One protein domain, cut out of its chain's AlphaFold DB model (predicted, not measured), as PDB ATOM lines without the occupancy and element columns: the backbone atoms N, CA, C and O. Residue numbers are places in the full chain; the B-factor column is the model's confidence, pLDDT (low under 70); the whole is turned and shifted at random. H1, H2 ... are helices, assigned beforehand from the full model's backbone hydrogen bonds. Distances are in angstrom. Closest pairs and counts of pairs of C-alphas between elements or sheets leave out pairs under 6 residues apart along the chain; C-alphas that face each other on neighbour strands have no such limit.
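AT A GLANCE: This is residues 2 to 149 of the 149 residues of an uncharacterized protein of Halobacillus locisalis (UniProt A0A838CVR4). An open, elongated frame of two long helical hairpins, H2 with H3 and H5 with H6; near one end of the frame H4 crosses from the first hairpin toward the second. The hairpins come together where H3 begins and H5 ends, with a gap between them elsewhere, while the short H1 packs on residues 132 to 136 of H6. H6 kinks near residue 126, and its later part runs across from the second hairpin past H4 to the end of the chain. The printed part has 148 residues with six named helices, H1 to H6 in order, and no named strand: an all helix domain. It is only just loose, close to compact, with a radius of gyration of the C-alphas of 18.1 A and spans of 61 by 34 by 25 A.

HOW THE PARTS SIT: Start at residues 2 to 8, which are H1, and look from there to residues 112 to 148, which are H6. H1 touches residues 132 to 136 of H6 alone, at a steep tilt of 49 degrees, the same way; the closest C-alphas, those of Leu 7 and Ala 136, are 5.7 A apart. Go on to H2, residues 14 to 43, from which H1 is apart. H2 and H3, residues 48 to 67, are a hairpin at a shallow tilt of 15 degrees, opposite ways, and touch with 39 pairs of C-alphas within 8 A; the closest are those of Arg 15 and Ser 67, at 4.6 A. Next comes H4, residues 71 to 82. Residues 71 to 75 of H4 alone touch residues 14 to 15 of H2 alone, about perpendicular at 82 degrees, with the C-alphas of Gln 14 and Asn 71 closest at 6.0 A. H4 is close to H6 but not clearly touching it, with the C-alphas of Trp 75 and Leu 141 closest at 6.8 A. In H5, residues 86 to 107, look at 103 to 107: these alone touch H3, through its residues 48 to 52 alone, and the closest C-alphas, those of Glu 48 and Ile 107, are 6.4 A apart. H3 and H5 run opposite ways at a shallow tilt of 30 degrees. H5 and H6 are a hairpin at a steep tilt of 44 degrees, opposite ways, with the C-alphas of Val 90 and Ser 130 closest at 5.3 A. H2 is apart from H5 and from H6. Every O i to N i+4 pair is within hydrogen-bond range in H2, H4 and H5; in H1 it is 2 of 3, in H3 13 of 16 and in H6 30 of 33.

IN THESE COORDINATES: Find C-alpha 2 at (128.662, 165.215, 219.487), where H1 begins; it covers 10.0 A to C-alpha 8. H2 then runs 42.9 A from C-alpha 14 to C-alpha 43 at (165.767, 146.616, 205.187), and H3 runs 29.5 A from C-alpha 48 to C-alpha 67. H4 measures 15.6 A from C-alpha 71 to C-alpha 82, and H5 32.2 A from C-alpha 86 to C-alpha 107. H6, the longest helix by residues, has 37; it runs 49.7 A from C-alpha 112 to C-alpha 148 at (129.343, 158.983, 247.629), with a kink of 35 degrees near residue 126.

THE WHOLE: The two C-alphas farthest apart are those of Ser 44 and Ala 149, the chain's last residue, at 61.0 A. The printed part has no cut, and its five links between helices are tight, of 3 to 5 residues. The mean pLDDT of the printed part is 79.1. Look for values under 70 at residues 2 to 9, 44 to 50, 52 to 53, 100 to 115 and 149.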
ATOM      1  N   LYS A   2     127.239 165.280 219.024       52.62
ATOM      2  CA  LYS A   2     128.662 165.215 219.487       52.62
ATOM      3  C   LYS A   2     128.851 165.337 221.012       52.62
ATOM      4  O   LYS A   2     129.861 164.875 221.510       52.62
ATOM      5  N   TYR A   3     127.936 166.000 221.725       52.41
ATOM      6  CA  TYR A   3     128.000 166.125 223.192       52.41
ATOM      7  C   TYR A   3     127.603 164.810 223.882       52.41
ATOM      8  O   TYR A   3     128.333 164.357 224.749       52.41
ATOM      9  N   GLU A   4     126.541 164.148 223.406       56.22
ATOM     10  CA  GLU A   4     126.127 162.814 223.879       56.22
ATOM     11  C   GLU A   4     127.244 161.781 223.755       56.22
ATOM     12  O   GLU A   4     127.545 161.119 224.732       56.22
ATOM     13  N   LYS A   5     127.950 161.715 222.617       59.81
ATOM     14  CA  LYS A   5     129.096 160.797 222.476       59.81
ATOM     15  C   LYS A   5     130.229 161.061 223.474       59.81
ATOM     16  O   LYS A   5     130.914 160.138 223.883       59.81
ATOM     17  N   VAL A   6     130.450 162.323 223.850       59.12
ATOM     18  CA  VAL A   6     131.484 162.692 224.833       59.12
ATOM     19  C   VAL A   6     131.046 162.334 226.255       59.12
ATOM     20  O   VAL A   6     131.889 161.955 227.061       59.12
ATOM     21  N   LEU A   7     129.748 162.431 226.544       59.50
ATOM     22  CA  LEU A   7     129.151 161.898 227.767       59.50
ATOM     23  C   LEU A   7     129.245 160.366 227.809       59.50
ATOM     24  O   LEU A   7     129.702 159.836 228.808       59.50
ATOM     25  N   GLU A   8     128.925 159.668 226.716       61.97
ATOM     26  CA  GLU A   8     129.022 158.200 226.606       61.97
ATOM     27  C   GLU A   8     130.451 157.662 226.834       61.97
ATOM     28  O   GLU A   8     130.624 156.550 227.331       61.97
ATOM     29  N   ASP A   9     131.479 158.446 226.489       63.59
ATOM     30  CA  ASP A   9     132.895 158.101 226.690       63.59
ATOM     31  C   ASP A   9     133.442 158.491 228.088       63.59
ATOM     32  O   ASP A   9     134.581 158.142 228.448       63.59
ATOM     33  N   GLU A  10     132.683 159.239 228.890       73.62
ATOM     34  CA  GLU A  10     132.972 159.506 230.303       73.62
ATOM     35  C   GLU A  10     132.182 158.554 231.215       73.62
ATOM     36  O   GLU A  10     131.172 157.970 230.845       73.62
ATOM     37  N   THR A  11     132.705 158.305 232.415       79.62
ATOM     38  CA  THR A  11     132.105 157.344 233.351       79.62
ATOM     39  C   THR A  11     132.477 157.685 234.787       79.62
ATOM     40  O   THR A  11     133.551 158.234 235.041       79.62
ATOM     41  N   LEU A  12     131.617 157.324 235.739       79.44
ATOM     42  CA  LEU A  12     131.915 157.395 237.170       79.44
ATOM     43  C   LEU A  12     133.120 156.516 237.539       79.44
ATOM     44  O   LEU A  12     133.954 156.913 238.356       79.44
ATOM     45  N   ASP A  13     133.269 155.370 236.863       84.69
ATOM     46  CA  ASP A  13     134.384 154.450 237.067       84.69
ATOM     47  C   ASP A  13     135.607 154.821 236.214       84.69
ATOM     48  O   ASP A  13     135.939 154.208 235.188       84.69
ATOM     49  N   GLN A  14     136.311 155.856 236.667       84.00
ATOM     50  CA  GLN A  14     137.529 156.348 236.025       84.00
ATOM     51  C   GLN A  14     138.623 155.270 235.955       84.00
ATOM     52  O   GLN A  14     139.424 155.260 235.014       84.00
ATOM     53  N   ARG A  15     138.641 154.306 236.883       86.50
ATOM     54  CA  ARG A  15     139.575 153.175 236.862       86.50
ATOM     55  C   ARG A  15     139.391 152.311 235.617       86.50
ATOM     56  O   ARG A  15     140.369 152.008 234.924       86.50
ATOM     57  N   THR A  16     138.152 151.933 235.310       86.56
ATOM     58  CA  THR A  16     137.831 151.116 234.129       86.56
ATOM     59  C   THR A  16     138.168 151.852 232.838       86.56
ATOM     60  O   THR A  16     138.739 151.254 231.919       86.56
ATOM     61  N   LYS A  17     137.934 153.168 232.792       86.12
ATOM     62  CA  LYS A  17     138.353 154.015 231.669       86.12
ATOM     63  C   LYS A  17     139.866 153.979 231.447       86.12
ATOM     64  O   LYS A  17     140.314 153.685 230.338       86.12
ATOM     65  N   HIS A  18     140.655 154.201 232.498       86.81
ATOM     66  CA  HIS A  18     142.118 154.160 232.414       86.81
ATOM     67  C   HIS A  18     142.646 152.765 232.057       86.81
ATOM     68  O   HIS A  18     143.581 152.633 231.268       86.81
ATOM     69  N   ARG A  19     142.004 151.697 232.543       86.69
ATOM     70  CA  ARG A  19     142.367 150.317 232.183       86.69
ATOM     71  C   ARG A  19     142.115 150.018 230.705       86.69
ATOM     72  O   ARG A  19     142.961 149.409 230.049       86.69
ATOM     73  N   LYS A  20     140.966 150.442 230.171       88.00
ATOM     74  CA  LYS A  20     140.629 150.305 228.744       88.00
ATOM     75  C   LYS A  20     141.613 151.095 227.876       88.00
ATOM     76  O   LYS A  20     142.103 150.567 226.882       88.00
ATOM     77  N   SER A  21     141.946 152.315 228.293       85.81
ATOM     78  CA  SER A  21     142.942 153.176 227.646       85.81
ATOM     79  C   SER A  21     144.330 152.521 227.597       85.81
ATOM     80  O   SER A  21     144.887 152.350 226.513       85.81
ATOM     81  N   ALA A  22     144.840 152.033 228.733       86.69
ATOM     82  CA  ALA A  22     146.123 151.329 228.806       86.69
ATOM     83  C   ALA A  22     146.166 150.089 227.897       86.69
ATOM     84  O   ALA A  22     147.151 149.863 227.198       86.69
ATOM     85  N   LYS A  23     145.075 149.312 227.849       87.81
ATOM     86  CA  LYS A  23     144.952 148.142 226.966       87.81
ATOM     87  C   LYS A  23     144.991 148.527 225.484       87.81
ATOM     88  O   LYS A  23     145.667 147.869 224.701       87.81
ATOM     89  N   ASN A  24     144.301 149.599 225.101       85.12
ATOM     90  CA  ASN A  24     144.335 150.097 223.726       85.12
ATOM     91  C   ASN A  24     145.732 150.595 223.341       85.12
ATOM     92  O   ASN A  24     146.217 150.270 222.261       85.12
ATOM     93  N   LEU A  25     146.403 151.329 224.233       85.50
ATOM     94  CA  LEU A  25     147.781 151.774 224.014       85.50
ATOM     95  C   LEU A  25     148.745 150.593 223.896       85.50
ATOM     96  O   LEU A  25     149.630 150.623 223.046       85.50
ATOM     97  N   LEU A  26     148.544 149.528 224.675       86.06
ATOM     98  CA  LEU A  26     149.308 148.292 224.528       86.06
ATOM     99  C   LEU A  26     149.116 147.676 223.136       86.06
ATOM    100  O   LEU A  26     150.104 147.310 222.511       86.06
ATOM    101  N   TYR A  27     147.888 147.612 222.614       84.94
ATOM    102  CA  TYR A  27     147.656 147.114 221.252       84.94
ATOM    103  C   TYR A  27     148.349 147.962 220.186       84.94
ATOM    104  O   TYR A  27     148.958 147.410 219.271       84.94
ATOM    105  N   VAL A  28     148.302 149.288 220.322       83.00
ATOM    106  CA  VAL A  28     149.012 150.207 219.419       83.00
ATOM    107  C   VAL A  28     150.523 149.972 219.491       83.00
ATOM    108  O   VAL A  28     151.171 149.872 218.453       83.00
ATOM    109  N   LEU A  29     151.080 149.814 220.693       83.44
ATOM    110  CA  LEU A  29     152.495 149.502 220.895       83.44
ATOM    111  C   LEU A  29     152.892 148.176 220.251       83.44
ATOM    112  O   LEU A  29     153.890 148.120 219.541       83.44
ATOM    113  N   THR A  30     152.104 147.121 220.461       83.38
ATOM    114  CA  THR A  30     152.359 145.812 219.853       83.38
ATOM    115  C   THR A  30     152.324 145.898 218.329       83.38
ATOM    116  O   THR A  30     153.191 145.324 217.676       83.38
ATOM    117  N   ALA A  31     151.379 146.651 217.759       82.62
ATOM    118  CA  ALA A  31     151.296 146.855 216.317       82.62
ATOM    119  C   ALA A  31     152.523 147.603 215.766       82.62
ATOM    120  O   ALA A  31     153.126 147.139 214.803       82.62
ATOM    121  N   ILE A  32     152.930 148.714 216.392       78.50
ATOM    122  CA  ILE A  32     154.108 149.492 215.967       78.50
ATOM    123  C   ILE A  32     155.377 148.640 216.052       78.50
ATOM    124  O   ILE A  32     156.148 148.603 215.097       78.50
ATOM    125  N   SER A  33     155.575 147.916 217.157       80.12
ATOM    126  CA  SER A  33     156.734 147.036 217.326       80.12
ATOM    127  C   SER A  33     156.751 145.897 216.305       80.12
ATOM    128  O   SER A  33     157.812 145.566 215.787       80.12
ATOM    129  N   PHE A  34     155.590 145.324 215.970       83.94
ATOM    130  CA  PHE A  34     155.492 144.290 214.939       83.94
ATOM    131  C   PHE A  34     155.854 144.831 213.551       83.94
ATOM    132  O   PHE A  34     156.656 144.218 212.853       83.94
ATOM    133  N   VAL A  35     155.327 145.999 213.167       80.94
ATOM    134  CA  VAL A  35     155.692 146.646 211.894       80.94
ATOM    135  C   VAL A  35     157.182 146.996 211.866       80.94
ATOM    136  O   VAL A  35     157.837 146.754 210.857       80.94
ATOM    137  N   GLY A  36     157.729 147.504 212.975       77.19
ATOM    138  CA  GLY A  36     159.158 147.790 213.112       77.19
ATOM    139  C   GLY A  36     160.030 146.550 212.898       77.19
ATOM    140  O   GLY A  36     160.961 146.597 212.104       77.19
ATOM    141  N   LEU A  37     159.684 145.422 213.524       80.69
ATOM    142  CA  LEU A  37     160.402 144.153 213.342       80.69
ATOM    143  C   LEU A  37     160.331 143.638 211.899       80.69
ATOM    144  O   LEU A  37     161.337 143.200 211.350       80.69
ATOM    145  N   VAL A  38     159.156 143.698 211.266       82.25
ATOM    146  CA  VAL A  38     159.003 143.296 209.856       82.25
ATOM    147  C   VAL A  38     159.854 144.181 208.946       82.25
ATOM    148  O   VAL A  38     160.479 143.676 208.019       82.25
ATOM    149  N   PHE A  39     159.909 145.485 209.215       78.62
ATOM    150  CA  PHE A  39     160.720 146.415 208.437       78.62
ATOM    151  C   PHE A  39     162.219 146.132 208.596       78.62
ATOM    152  O   PHE A  39     162.910 146.017 207.589       78.62
ATOM    153  N   GLU A  40     162.700 145.910 209.824       78.25
ATOM    154  CA  GLU A  40     164.095 145.532 210.098       78.25
ATOM    155  C   GLU A  40     164.515 144.276 209.321       78.25
ATOM    156  O   GLU A  40     165.582 144.253 208.708       78.25
ATOM    157  N   LEU A  41     163.649 143.256 209.270       81.62
ATOM    158  CA  LEU A  41     163.904 142.022 208.519       81.62
ATOM    159  C   LEU A  41     164.031 142.248 207.004       81.62
ATOM    160  O   LEU A  41     164.711 141.478 206.329       81.62
ATOM    161  N   VAL A  42     163.377 143.279 206.460       81.50
ATOM    162  CA  VAL A  42     163.385 143.592 205.023       81.50
ATOM    163  C   VAL A  42     164.523 144.547 204.658       81.50
ATOM    164  O   VAL A  42     165.131 144.393 203.600       81.50
ATOM    165  N   THR A  43     164.829 145.527 205.509       78.19
ATOM    166  CA  THR A  43     165.767 146.616 205.187       78.19
ATOM    167  C   THR A  43     167.106 146.526 205.915       78.19
ATOM    168  O   THR A  43     168.007 147.299 205.597       78.19
ATOM    169  N   SER A  44     167.269 145.597 206.867       68.19
ATOM    170  CA  SER A  44     168.463 145.454 207.726       68.19
ATOM    171  C   SER A  44     168.842 146.727 208.498       68.19
ATOM    172  O   SER A  44     169.975 146.878 208.952       68.19
ATOM    173  N   SER A  45     167.902 147.661 208.641       65.19
ATOM    174  CA  SER A  45     168.064 148.912 209.372       65.19
ATOM    175  C   SER A  45     167.113 148.923 210.558       65.19
ATOM    176  O   SER A  45     165.945 148.574 210.416       65.19
ATOM    177  N   ILE A  46     167.614 149.330 211.730       60.97
ATOM    178  CA  ILE A  46     166.785 149.509 212.927       60.97
ATOM    179  C   ILE A  46     165.851 150.689 212.648       60.97
ATOM    180  O   ILE A  46     166.335 151.817 212.511       60.97
ATOM    181  N   PRO A  47     164.532 150.473 212.540       64.31
ATOM    182  CA  PRO A  47     163.645 151.556 212.182       64.31
ATOM    183  C   PRO A  47     163.419 152.472 213.382       64.31
ATOM    184  O   PRO A  47     163.248 152.024 214.519       64.31
ATOM    185  N   GLU A  48     163.303 153.767 213.102       67.44
ATOM    186  CA  GLU A  48     162.866 154.820 214.032       67.44
ATOM    187  C   GLU A  48     161.553 154.454 214.770       67.44
ATOM    188  O   GLU A  48     161.274 154.940 215.867       67.44
ATOM    189  N   LEU A  49     160.795 153.498 214.219       65.88
ATOM    190  CA  LEU A  49     159.624 152.844 214.810       65.88
ATOM    191  C   LEU A  49     159.884 152.174 216.172       65.88
ATOM    192  O   LEU A  49     158.988 152.174 217.017       65.88
ATOM    193  N   ILE A  50     161.079 151.628 216.425       68.69
ATOM    194  CA  ILE A  50     161.416 151.053 217.742       68.69
ATOM    195  C   ILE A  50     161.574 152.168 218.788       68.69
ATOM    196  O   ILE A  50     161.092 152.045 219.912       68.69
ATOM    197  N   TYR A  51     162.162 153.307 218.418       70.44
ATOM    198  CA  TYR A  51     162.226 154.471 219.308       70.44
ATOM    199  C   TYR A  51     160.837 155.076 219.546       70.44
ATOM    200  O   TYR A  51     160.497 155.449 220.672       70.44
ATOM    201  N   ALA A  52     159.992 155.103 218.516       68.25
ATOM    202  CA  ALA A  52     158.603 155.523 218.638       68.25
ATOM    203  C   ALA A  52     157.795 154.651 219.610       68.25
ATOM    204  O   ALA A  52     157.020 155.185 220.408       68.25
ATOM    205  N   SER A  53     157.982 153.327 219.589       69.88
ATOM    206  CA  SER A  53     157.294 152.431 220.525       69.88
ATOM    207  C   SER A  53     157.750 152.665 221.971       69.88
ATOM    208  O   SER A  53     156.919 152.682 222.879       69.88
ATOM    209  N   MET A  54     159.029 152.972 222.205       73.38
ATOM    210  CA  MET A  54     159.518 153.360 223.535       73.38
ATOM    211  C   MET A  54     158.889 154.665 224.040       73.38
ATOM    212  O   MET A  54     158.458 154.735 225.191       73.38
ATOM    213  N   ILE A  55     158.771 155.689 223.189       75.38
ATOM    214  CA  ILE A  55     158.121 156.961 223.554       75.38
ATOM    215  C   ILE A  55     156.638 156.734 223.875       75.38
ATOM    216  O   ILE A  55     156.118 157.257 224.862       75.38
ATOM    217  N   MET A  56     155.964 155.895 223.089       72.81
ATOM    218  CA  MET A  56     154.555 155.543 223.288       72.81
ATOM    219  C   MET A  56     154.318 154.632 224.507       72.81
ATOM    220  O   MET A  56     153.184 154.521 224.978       72.81
ATOM    221  N   ALA A  57     155.361 154.016 225.074       78.94
ATOM    222  CA  ALA A  57     155.249 153.243 226.310       78.94
ATOM    223  C   ALA A  57     154.979 154.139 227.530       78.94
ATOM    224  O   ALA A  57     154.267 153.729 228.446       78.94
ATOM    225  N   VAL A  58     155.469 155.384 227.526       82.12
ATOM    226  CA  VAL A  58     155.274 156.352 228.620       82.12
ATOM    227  C   VAL A  58     153.788 156.628 228.909       82.12
ATOM    228  O   VAL A  58     153.370 156.441 230.057       82.12
ATOM    229  N   PRO A  59     152.946 157.020 227.928       82.81
ATOM    230  CA  PRO A  59     151.518 157.208 228.178       82.81
ATOM    231  C   PRO A  59     150.806 155.900 228.550       82.81
ATOM    232  O   PRO A  59     149.875 155.937 229.353       82.81
ATOM    233  N   MET A  60     151.252 154.742 228.043       86.62
ATOM    234  CA  MET A  60     150.673 153.443 228.411       86.62
ATOM    235  C   MET A  60     150.899 153.120 229.890       86.62
ATOM    236  O   MET A  60     149.944 152.814 230.607       86.62
ATOM    237  N   VAL A  61     152.137 153.265 230.370       87.19
ATOM    238  CA  VAL A  61     152.489 153.073 231.785       87.19
ATOM    239  C   VAL A  61     151.736 154.067 232.663       87.19
ATOM    240  O   VAL A  61     151.212 153.695 233.710       87.19
ATOM    241  N   TYR A  62     151.619 155.321 232.234       87.31
ATOM    242  CA  TYR A  62     150.872 156.338 232.968       87.31
ATOM    243  C   TYR A  62     149.386 155.979 233.144       87.31
ATOM    244  O   TYR A  62     148.853 156.062 234.254       87.31
ATOM    245  N   GLU A  63     148.719 155.539 232.076       86.38
ATOM    246  CA  GLU A  63     147.321 155.091 232.124       86.38
ATOM    247  C   GLU A  63     147.165 153.815 232.964       86.38
ATOM    248  O   GLU A  63     146.223 153.690 233.750       86.38
ATOM    249  N   PHE A  64     148.133 152.901 232.887       87.88
ATOM    250  CA  PHE A  64     148.166 151.705 233.723       87.88
ATOM    251  C   PHE A  64     148.276 152.051 235.215       87.88
ATOM    252  O   PHE A  64     147.469 151.572 236.013       87.88
ATOM    253  N   LEU A  65     149.192 152.947 235.592       89.81
ATOM    254  CA  LEU A  65     149.356 153.408 236.974       89.81
ATOM    255  C   LEU A  65     148.097 154.105 237.504       89.81
ATOM    256  O   LEU A  65     147.737 153.932 238.668       89.81
ATOM    257  N   LYS A  66     147.386 154.864 236.665       87.25
ATOM    258  CA  LYS A  66     146.084 155.436 237.038       87.25
ATOM    259  C   LYS A  66     145.006 154.383 237.235       87.25
ATOM    260  O   LYS A  66     144.216 154.509 238.162       87.25
ATOM    261  N   SER A  67     144.995 153.329 236.424       88.31
ATOM    262  CA  SER A  67     144.039 152.221 236.571       88.31
ATOM    263  C   SER A  67     144.221 151.405 237.863       88.31
ATOM    264  O   SER A  67     143.380 150.570 238.203       88.31
ATOM    265  N   MET A  68     145.316 151.628 238.593       87.44
ATOM    266  CA  MET A  68     145.557 151.048 239.916       87.44
ATOM    267  C   MET A  68     145.080 151.945 241.065       87.44
ATOM    268  O   MET A  68     145.030 151.485 242.201       87.44
ATOM    269  N   GLN A  69     144.733 153.206 240.799       89.75
ATOM    270  CA  GLN A  69     144.269 154.151 241.818       89.75
ATOM    271  C   GLN A  69     142.767 153.984 242.085       89.75
ATOM    272  O   GLN A  69     142.023 153.500 241.228       89.75
ATOM    273  N   SER A  70     142.321 154.386 243.280       88.12
ATOM    274  CA  SER A  70     140.892 154.441 243.607       88.12
ATOM    275  C   SER A  70     140.191 155.562 242.837       88.12
ATOM    276  O   SER A  70     140.818 156.573 242.496       88.12
ATOM    277  N   ASN A  71     138.884 155.410 242.600       86.69
ATOM    278  CA  ASN A  71     138.081 156.453 241.957       86.69
ATOM    279  C   ASN A  71     138.092 157.756 242.773       86.69
ATOM    280  O   ASN A  71     138.263 158.812 242.172       86.69
ATOM    281  N   ASP A  72     138.095 157.688 244.110       87.75
ATOM    282  CA  ASP A  72     138.268 158.868 244.974       87.75
ATOM    283  C   ASP A  72     139.555 159.628 244.663       87.75
ATOM    284  O   ASP A  72     139.554 160.842 244.490       87.75
ATOM    285  N   THR A  73     140.674 158.909 244.536       89.25
ATOM    286  CA  THR A  73     141.974 159.528 244.254       89.25
ATOM    287  C   THR A  73     141.974 160.191 242.876       89.25
ATOM    288  O   THR A  73     142.559 161.261 242.690       89.25
ATOM    289  N   LEU A  74     141.339 159.555 241.890       88.69
ATOM    290  CA  LEU A  74     141.267 160.055 240.519       88.69
ATOM    291  C   LEU A  74     140.367 161.292 240.418       88.69
ATOM    292  O   LEU A  74     140.773 162.284 239.803       88.69
ATOM    293  N   TRP A  75     139.199 161.266 241.060       91.06
ATOM    294  CA  TRP A  75     138.278 162.400 241.114       91.06
ATOM    295  C   TRP A  75     138.824 163.551 241.954       91.06
ATOM    296  O   TRP A  75     138.749 164.697 241.518       91.06
ATOM    297  N   HIS A  76     139.503 163.270 243.068       91.31
ATOM    298  CA  HIS A  76     140.192 164.291 243.856       91.31
ATOM    299  C   HIS A  76     141.292 164.990 243.046       91.31
ATOM    300  O   HIS A  76     141.369 166.217 243.014       91.31
ATOM    301  N   LYS A  77     142.124 164.238 242.311       89.06
ATOM    302  CA  LYS A  77     143.118 164.836 241.401       89.06
ATOM    303  C   LYS A  77     142.450 165.668 240.312       89.06
ATOM    304  O   LYS A  77     142.946 166.742 239.975       89.06
ATOM    305  N   TRP A  78     141.350 165.181 239.740       89.62
ATOM    306  CA  TRP A  78     140.587 165.955 238.767       89.62
ATOM    307  C   TRP A  78     140.121 167.285 239.362       89.62
ATOM    308  O   TRP A  78     140.347 168.339 238.765       89.62
ATOM    309  N   GLU A  79     139.548 167.245 240.557       90.69
ATOM    310  CA  GLU A  79     139.052 168.418 241.259       90.69
ATOM    311  C   GLU A  79     140.163 169.433 241.551       90.69
ATOM    312  O   GLU A  79     140.059 170.590 241.152       90.69
ATOM    313  N   VAL A  80     141.269 168.991 242.152       89.62
ATOM    314  CA  VAL A  80     142.392 169.863 242.536       89.62
ATOM    315  C   VAL A  80     143.048 170.530 241.326       89.62
ATOM    316  O   VAL A  80     143.408 171.711 241.372       89.62
ATOM    317  N   PHE A  81     143.240 169.783 240.236       86.19
ATOM    318  CA  PHE A  81     144.019 170.269 239.096       86.19
ATOM    319  C   PHE A  81     143.175 170.923 238.001       86.19
ATOM    320  O   PHE A  81     143.682 171.811 237.310       86.19
ATOM    321  N   TRP A  82     141.920 170.509 237.818       90.00
ATOM    322  CA  TRP A  82     141.147 170.834 236.614       90.00
ATOM    323  C   TRP A  82     139.751 171.394 236.880       90.00
ATOM    324  O   TRP A  82     139.259 172.164 236.041       90.00
ATOM    325  N   SER A  83     139.128 171.086 238.025       85.00
ATOM    326  CA  SER A  83     137.856 171.718 238.396       85.00
ATOM    327  C   SER A  83     138.049 173.230 238.549       85.00
ATOM    328  O   SER A  83     139.068 173.715 239.040       85.00
ATOM    329  N   GLY A  84     137.133 174.007 237.973       86.19
ATOM    330  CA  GLY A  84     137.242 175.470 237.869       86.19
ATOM    331  C   GLY A  84     138.330 176.009 236.921       86.19
ATOM    332  O   GLY A  84     138.325 177.193 236.593       86.19
ATOM    333  N   ARG A  85     139.241 175.174 236.394       90.12
ATOM    334  CA  ARG A  85     140.397 175.598 235.571       90.12
ATOM    335  C   ARG A  85     140.247 175.251 234.085       90.12
ATOM    336  O   ARG A  85     141.179 174.768 233.440       90.12
ATOM    337  N   LYS A  86     139.085 175.569 233.500       88.56
ATOM    338  CA  LYS A  86     138.725 175.243 232.101       88.56
ATOM    339  C   LYS A  86     139.791 175.627 231.068       88.56
ATOM    340  O   LYS A  86     140.099 174.834 230.185       88.56
ATOM    341  N   ARG A  87     140.363 176.836 231.157       86.44
ATOM    342  CA  ARG A  87     141.374 177.314 230.188       86.44
ATOM    343  C   ARG A  87     142.646 176.463 230.211       86.44
ATOM    344  O   ARG A  87     143.150 176.116 229.150       86.44
ATOM    345  N   LEU A  88     143.121 176.095 231.402       87.38
ATOM    346  CA  LEU A  88     144.312 175.260 231.567       87.38
ATOM    347  C   LEU A  88     144.064 173.837 231.064       87.38
ATOM    348  O   LEU A  88     144.920 173.279 230.383       87.38
ATOM    349  N   PHE A  89     142.879 173.280 231.329       88.25
ATOM    350  CA  PHE A  89     142.501 171.969 230.800       88.25
ATOM    351  C   PHE A  89     142.478 171.957 229.267       88.25
ATOM    352  O   PHE A  89     143.080 171.088 228.641       88.25
ATOM    353  N   VAL A  90     141.832 172.955 228.658       85.12
ATOM    354  CA  VAL A  90     141.758 173.077 227.196       85.12
ATOM    355  C   VAL A  90     143.153 173.222 226.586       85.12
ATOM    356  O   VAL A  90     143.439 172.557 225.594       85.12
ATOM    357  N   LEU A  91     144.031 174.028 227.192       85.19
ATOM    358  CA  LEU A  91     145.415 174.172 226.739       85.19
ATOM    359  C   LEU A  91     146.176 172.843 226.822       85.19
ATOM    360  O   LEU A  91     146.824 172.453 225.856       85.19
ATOM    361  N   LYS A  92     146.058 172.124 227.942       84.69
ATOM    362  CA  LYS A  92     146.697 170.818 228.148       84.69
ATOM    363  C   LYS A  92     146.242 169.784 227.112       84.69
ATOM    364  O   LYS A  92     147.075 169.051 226.590       84.69
ATOM    365  N   GLU A  93     144.957 169.746 226.766       83.31
ATOM    366  CA  GLU A  93     144.451 168.848 225.717       83.31
ATOM    367  C   GLU A  93     144.958 169.237 224.322       83.31
ATOM    368  O   GLU A  93     145.363 168.368 223.556       83.31
ATOM    369  N   VAL A  94     144.996 170.532 223.993       81.38
ATOM    370  CA  VAL A  94     145.543 171.005 222.709       81.38
ATOM    371  C   VAL A  94     147.025 170.651 222.591       81.38
ATOM    372  O   VAL A  94     147.435 170.084 221.581       81.38
ATOM    373  N   VAL A  95     147.817 170.909 223.637       81.69
ATOM    374  CA  VAL A  95     149.240 170.545 223.674       81.69
ATOM    375  C   VAL A  95     149.416 169.037 223.526       81.69
ATOM    376  O   VAL A  95     150.232 168.617 222.714       81.69
ATOM    377  N   SER A  96     148.622 168.228 224.235       78.56
ATOM    378  CA  SER A  96     148.687 166.763 224.148       78.56
ATOM    379  C   SER A  96     148.453 166.252 222.726       78.56
ATOM    380  O   SER A  96     149.142 165.336 222.274       78.56
ATOM    381  N   VAL A  97     147.490 166.834 222.011       76.94
ATOM    382  CA  VAL A  97     147.176 166.430 220.637       76.94
ATOM    383  C   VAL A  97     148.266 166.880 219.666       76.94
ATOM    384  O   VAL A  97     148.702 166.084 218.834       76.94
ATOM    385  N   ILE A  98     148.770 168.108 219.811       74.00
ATOM    386  CA  ILE A  98     149.878 168.615 218.988       74.00
ATOM    387  C   ILE A  98     151.144 167.778 219.211       74.00
ATOM    388  O   ILE A  98     151.791 167.388 218.242       74.00
ATOM    389  N   SER A  99     151.470 167.423 220.458       70.88
ATOM    390  CA  SER A  99     152.621 166.560 220.753       70.88
ATOM    391  C   SER A  99     152.465 165.155 220.169       70.88
ATOM    392  O   SER A  99     153.436 164.591 219.675       70.88
ATOM    393  N   GLY A 100     151.245 164.604 220.167       68.12
ATOM    394  CA  GLY A 100     150.965 163.313 219.532       68.12
ATOM    395  C   GLY A 100     151.167 163.359 218.016       68.12
ATOM    396  O   GLY A 100     151.784 162.462 217.446       68.12
ATOM    397  N   MET A 101     150.722 164.439 217.365       67.12
ATOM    398  CA  MET A 101     150.995 164.663 215.944       67.12
ATOM    399  C   MET A 101     152.486 164.825 215.671       67.12
ATOM    400  O   MET A 101     152.969 164.262 214.698       67.12
ATOM    401  N   PHE A 102     153.222 165.549 216.514       67.06
ATOM    402  CA  PHE A 102     154.663 165.738 216.341       67.06
ATOM    403  C   PHE A 102     155.409 164.401 216.296       67.06
ATOM    404  O   PHE A 102     156.170 164.160 215.362       67.06
ATOM    405  N   VAL A 103     155.112 163.499 217.235       64.69
ATOM    406  CA  VAL A 103     155.685 162.146 217.254       64.69
ATOM    407  C   VAL A 103     155.337 161.388 215.969       64.69
ATOM    408  O   VAL A 103     156.219 160.818 215.341       64.69
ATOM    409  N   PHE A 104     154.077 161.430 215.531       62.84
ATOM    410  CA  PHE A 104     153.641 160.731 214.318       62.84
ATOM    411  C   PHE A 104     154.271 161.293 213.032       62.84
ATOM    412  O   PHE A 104     154.635 160.546 212.131       62.84
ATOM    413  N   THR A 105     154.424 162.613 212.956       64.12
ATOM    414  CA  THR A 105     154.958 163.314 211.779       64.12
ATOM    415  C   THR A 105     156.471 163.121 211.662       64.12
ATOM    416  O   THR A 105     156.976 162.955 210.554       64.12
ATOM    417  N   TRP A 106     157.176 163.069 212.799       63.78
ATOM    418  CA  TRP A 106     158.602 162.742 212.872       63.78
ATOM    419  C   TRP A 106     158.887 161.321 212.367       63.78
ATOM    420  O   TRP A 106     159.757 161.151 211.524       63.78
ATOM    421  N   ILE A 107     158.084 160.332 212.781       61.09
ATOM    422  CA  ILE A 107     158.211 158.927 212.334       61.09
ATOM    423  C   ILE A 107     158.014 158.773 210.819       61.09
ATOM    424  O   ILE A 107     158.591 157.883 210.203       61.09
ATOM    425  N   LEU A 108     157.161 159.604 210.217       63.41
ATOM    426  CA  LEU A 108     156.853 159.534 208.788       63.41
ATOM    427  C   LEU A 108     157.782 160.395 207.917       63.41
ATOM    428  O   LEU A 108     157.603 160.410 206.700       63.41
ATOM    429  N   GLY A 109     158.742 161.118 208.508       61.44
ATOM    430  CA  GLY A 109     159.683 161.967 207.770       61.44
ATOM    431  C   GLY A 109     159.015 163.092 206.969       61.44
ATOM    432  O   GLY A 109     159.517 163.485 205.920       61.44
ATOM    433  N   VAL A 110     157.853 163.579 207.416       65.88
ATOM    434  CA  VAL A 110     157.054 164.573 206.681       65.88
ATOM    435  C   VAL A 110     157.613 165.985 206.885       65.88
ATOM    436  O   VAL A 110     158.008 166.356 207.991       65.88
ATOM    437  N   ASP A 111     157.583 166.796 205.824       69.19
ATOM    438  CA  ASP A 111     158.055 168.182 205.830       69.19
ATOM    439  C   ASP A 111     157.412 169.051 206.928       69.19
ATOM    440  O   ASP A 111     156.200 169.046 207.170       69.19
ATOM    441  N   PHE A 112     158.239 169.899 207.541       64.69
ATOM    442  CA  PHE A 112     157.865 170.761 208.667       64.69
ATOM    443  C   PHE A 112     156.739 171.767 208.344       64.69
ATOM    444  O   PHE A 112     155.983 172.177 209.226       64.69
ATOM    445  N   SER A 113     156.575 172.153 207.075       68.38
ATOM    446  CA  SER A 113     155.504 173.052 206.622       68.38
ATOM    447  C   SER A 113     154.114 172.402 206.692       68.38
ATOM    448  O   SER A 113     153.153 173.049 207.116       68.38
ATOM    449  N   PHE A 114     154.009 171.109 206.369       68.00
ATOM    450  CA  PHE A 114     152.775 170.330 206.521       68.00
ATOM    451  C   PHE A 114     152.414 170.125 207.996       68.00
ATOM    452  O   PHE A 114     151.234 170.158 208.354       68.00
ATOM    453  N   TYR A 115     153.421 169.999 208.864       69.50
ATOM    454  CA  TYR A 115     153.229 169.916 210.309       69.50
ATOM    455  C   TYR A 115     152.568 171.176 210.885       69.50
ATOM    456  O   TYR A 115     151.581 171.063 211.611       69.50
ATOM    457  N   ILE A 116     153.055 172.376 210.543       71.44
ATOM    458  CA  ILE A 116     152.485 173.633 211.060       71.44
ATOM    459  C   ILE A 116     151.020 173.783 210.629       71.44
ATOM    460  O   ILE A 116     150.162 174.101 211.455       71.44
ATOM    461  N   GLY A 117     150.713 173.504 209.357       74.94
ATOM    462  CA  GLY A 117     149.340 173.551 208.847       74.94
ATOM    463  C   GLY A 117     148.417 172.553 209.553       74.94
ATOM    464  O   GLY A 117     147.337 172.924 210.019       74.94
ATOM    465  N   GLY A 118     148.866 171.304 209.705       75.06
ATOM    466  CA  GLY A 118     148.124 170.257 210.408       75.06
ATOM    467  C   GLY A 118     147.915 170.564 211.893       75.06
ATOM    468  O   GLY A 118     146.808 170.399 212.403       75.06
ATOM    469  N   ALA A 119     148.934 171.074 212.583       75.00
ATOM    470  CA  ALA A 119     148.849 171.439 213.995       75.00
ATOM    471  C   ALA A 119     147.817 172.550 214.240       75.00
ATOM    472  O   ALA A 119     147.054 172.467 215.202       75.00
ATOM    473  N   ILE A 120     147.736 173.552 213.356       78.06
ATOM    474  CA  ILE A 120     146.746 174.637 213.454       78.06
ATOM    475  C   ILE A 120     145.324 174.094 213.265       78.06
ATOM    476  O   ILE A 120     144.451 174.368 214.091       78.06
ATOM    477  N   VAL A 121     145.086 173.295 212.218       78.25
ATOM    478  CA  VAL A 121     143.761 172.706 211.945       78.25
ATOM    479  C   VAL A 121     143.310 171.830 213.113       78.25
ATOM    480  O   VAL A 121     142.192 171.979 213.616       78.25
ATOM    481  N   THR A 122     144.194 170.963 213.597       75.50
ATOM    482  CA  THR A 122     143.885 170.061 214.707       75.50
ATOM    483  C   THR A 122     143.678 170.823 216.011       75.50
ATOM    484  O   THR A 122     142.744 170.509 216.745       75.50
ATOM    485  N   ALA A 123     144.458 171.871 216.290       78.19
ATOM    486  CA  ALA A 123     144.247 172.718 217.462       78.19
ATOM    487  C   ALA A 123     142.855 173.366 217.447       78.19
ATOM    488  O   ALA A 123     142.146 173.320 218.454       78.19
ATOM    489  N   VAL A 124     142.422 173.912 216.305       76.69
ATOM    490  CA  VAL A 124     141.094 174.534 216.156       76.69
ATOM    491  C   VAL A 124     139.974 173.518 216.388       76.69
ATOM    492  O   VAL A 124     139.036 173.798 217.139       76.69
ATOM    493  N   LEU A 125     140.085 172.322 215.807       78.69
ATOM    494  CA  LEU A 125     139.114 171.244 216.016       78.69
ATOM    495  C   LEU A 125     139.093 170.773 217.480       78.69
ATOM    496  O   LEU A 125     138.017 170.561 218.050       78.69
ATOM    497  N   GLN A 126     140.263 170.681 218.112       79.19
ATOM    498  CA  GLN A 126     140.415 170.204 219.482       79.19
ATOM    499  C   GLN A 126     139.889 171.209 220.515       79.19
ATOM    500  O   GLN A 126     139.319 170.799 221.522       79.19
ATOM    501  N   LEU A 127     139.988 172.521 220.274       81.38
ATOM    502  CA  LEU A 127     139.450 173.548 221.182       81.38
ATOM    503  C   LEU A 127     137.948 173.371 221.455       81.38
ATOM    504  O   LEU A 127     137.492 173.584 222.583       81.38
ATOM    505  N   GLY A 128     137.175 173.004 220.430       77.69
ATOM    506  CA  GLY A 128     135.737 172.767 220.555       77.69
ATOM    507  C   GLY A 128     135.414 171.503 221.351       77.69
ATOM    508  O   GLY A 128     134.493 171.511 222.168       77.69
ATOM    509  N   ASP A 129     136.186 170.439 221.142       81.69
ATOM    510  CA  ASP A 129     135.974 169.149 221.799       81.69
ATOM    511  C   ASP A 129     136.449 169.156 223.260       81.69
ATOM    512  O   ASP A 129     135.727 168.742 224.165       81.69
ATOM    513  N   SER A 130     137.605 169.763 223.535       83.19
ATOM    514  CA  SER A 130     138.156 169.888 224.888       83.19
ATOM    515  C   SER A 130     137.238 170.669 225.828       83.19
ATOM    516  O   SER A 130     137.127 170.340 227.008       83.19
ATOM    517  N   LYS A 131     136.524 171.689 225.326       85.12
ATOM    518  CA  LYS A 131     135.514 172.395 226.131       85.12
ATOM    519  C   LYS A 131     134.363 171.472 226.530       85.12
ATOM    520  O   LYS A 131     133.902 171.571 227.661       85.12
ATOM    521  N   LYS A 132     133.909 170.603 225.624       85.12
ATOM    522  CA  LYS A 132     132.817 169.652 225.880       85.12
ATOM    523  C   LYS A 132     133.242 168.573 226.868       85.12
ATOM    524  O   LYS A 132     132.522 168.346 227.830       85.12
ATOM    525  N   ARG A 133     134.442 168.006 226.701       85.31
ATOM    526  CA  ARG A 133     135.018 167.034 227.649       85.31
ATOM    527  C   ARG A 133     135.153 167.601 229.055       85.31
ATOM    528  O   ARG A 133     134.869 166.906 230.021       85.31
ATOM    529  N   TRP A 134     135.560 168.867 229.178       89.81
ATOM    530  CA  TRP A 134     135.642 169.520 230.485       89.81
ATOM    531  C   TRP A 134     134.274 169.626 231.165       89.81
ATOM    532  O   TRP A 134     134.171 169.356 232.356       89.81
ATOM    533  N   HIS A 135     133.232 169.995 230.412       88.06
ATOM    534  CA  HIS A 135     131.870 170.045 230.943       88.06
ATOM    535  C   HIS A 135     131.383 168.661 231.370       88.06
ATOM    536  O   HIS A 135     130.989 168.515 232.520       88.06
ATOM    537  N   ALA A 136     131.526 167.650 230.508       86.19
ATOM    538  CA  ALA A 136     131.145 166.277 230.833       86.19
ATOM    539  C   ALA A 136     131.861 165.766 232.094       86.19
ATOM    540  O   ALA A 136     131.229 165.222 232.990       86.19
ATOM    541  N   LYS A 137     133.174 166.001 232.234       87.69
ATOM    542  CA  LYS A 137     133.906 165.581 233.439       87.69
ATOM    543  C   LYS A 137     133.466 166.284 234.720       87.69
ATOM    544  O   LYS A 137     133.597 165.687 235.782       87.69
ATOM    545  N   ASN A 138     132.990 167.522 234.650       89.62
ATOM    546  CA  ASN A 138     132.436 168.179 235.833       89.62
ATOM    547  C   ASN A 138     131.044 167.652 236.171       89.62
ATOM    548  O   ASN A 138     130.769 167.442 237.341       89.62
ATOM    549  N   GLU A 139     130.224 167.372 235.161       89.00
ATOM    550  CA  GLU A 139     128.910 166.749 235.336       89.00
ATOM    551  C   GLU A 139     129.046 165.386 236.042       89.00
ATOM    552  O   GLU A 139     128.425 165.142 237.071       89.00
ATOM    553  N   TYR A 140     129.976 164.539 235.586       85.31
ATOM    554  CA  TYR A 140     130.279 163.266 236.251       85.31
ATOM    555  C   TYR A 140     130.937 163.421 237.632       85.31
ATOM    556  O   TYR A 140     130.763 162.547 238.475       85.31
ATOM    557  N   LEU A 141     131.692 164.497 237.883       88.19
ATOM    558  CA  LEU A 141     132.223 164.786 239.221       88.19
ATOM    559  C   LEU A 141     131.089 165.136 240.194       88.19
ATOM    560  O   LEU A 141     131.142 164.724 241.349       88.19
ATOM    561  N   GLU A 142     130.097 165.907 239.745       88.38
ATOM    562  CA  GLU A 142     128.909 166.241 240.538       88.38
ATOM    563  C   GLU A 142     128.111 164.974 240.860       88.38
ATOM    564  O   GLU A 142     127.900 164.692 242.036       88.38
ATOM    565  N   MET A 143     127.822 164.134 239.859       87.31
ATOM    566  CA  MET A 143     127.171 162.832 240.072       87.31
ATOM    567  C   MET A 143     127.959 161.931 241.035       87.31
ATOM    568  O   MET A 143     127.384 161.323 241.930       87.31
ATOM    569  N   TYR A 144     129.289 161.869 240.899       87.00
ATOM    570  CA  TYR A 144     130.132 161.078 241.800       87.00
ATOM    571  C   TYR A 144     130.018 161.543 243.254       87.00
ATOM    572  O   TYR A 144     129.975 160.727 244.170       87.00
ATOM    573  N   LYS A 145     129.968 162.859 243.477       86.69
ATOM    574  CA  LYS A 145     129.789 163.422 244.818       86.69
ATOM    575  C   LYS A 145     128.406 163.121 245.385       86.69
ATOM    576  O   LYS A 145     128.315 162.920 246.586       86.69
ATOM    577  N   GLU A 146     127.370 163.085 244.553       88.75
ATOM    578  CA  GLU A 146     126.010 162.721 244.970       88.75
ATOM    579  C   GLU A 146     125.880 161.236 245.334       88.75
ATOM    580  O   GLU A 146     125.156 160.909 246.266       88.75
ATOM    581  N   GLU A 147     126.592 160.336 244.647       82.56
ATOM    582  CA  GLU A 147     126.563 158.892 244.944       82.56
ATOM    583  C   GLU A 147     127.389 158.487 246.175       82.56
ATOM    584  O   GLU A 147     127.123 157.450 246.784       82.56
ATOM    585  N   VAL A 148     128.421 159.265 246.512       76.31
ATOM    586  CA  VAL A 148     129.343 158.983 247.629       76.31
ATOM    587  C   VAL A 148     128.969 159.757 248.908       76.31
ATOM    588  O   VAL A 148     129.500 159.443 249.976       76.31
ATOM    589  N   ALA A 149     128.073 160.750 248.815       61.34
ATOM    590  CA  ALA A 149     127.523 161.503 249.951       61.34
ATOM    591  C   ALA A 149     126.458 160.709 250.725       61.34
ATOM    592  O   ALA A 149     126.464 160.823 251.973       61.34
TER     593      ALA A 149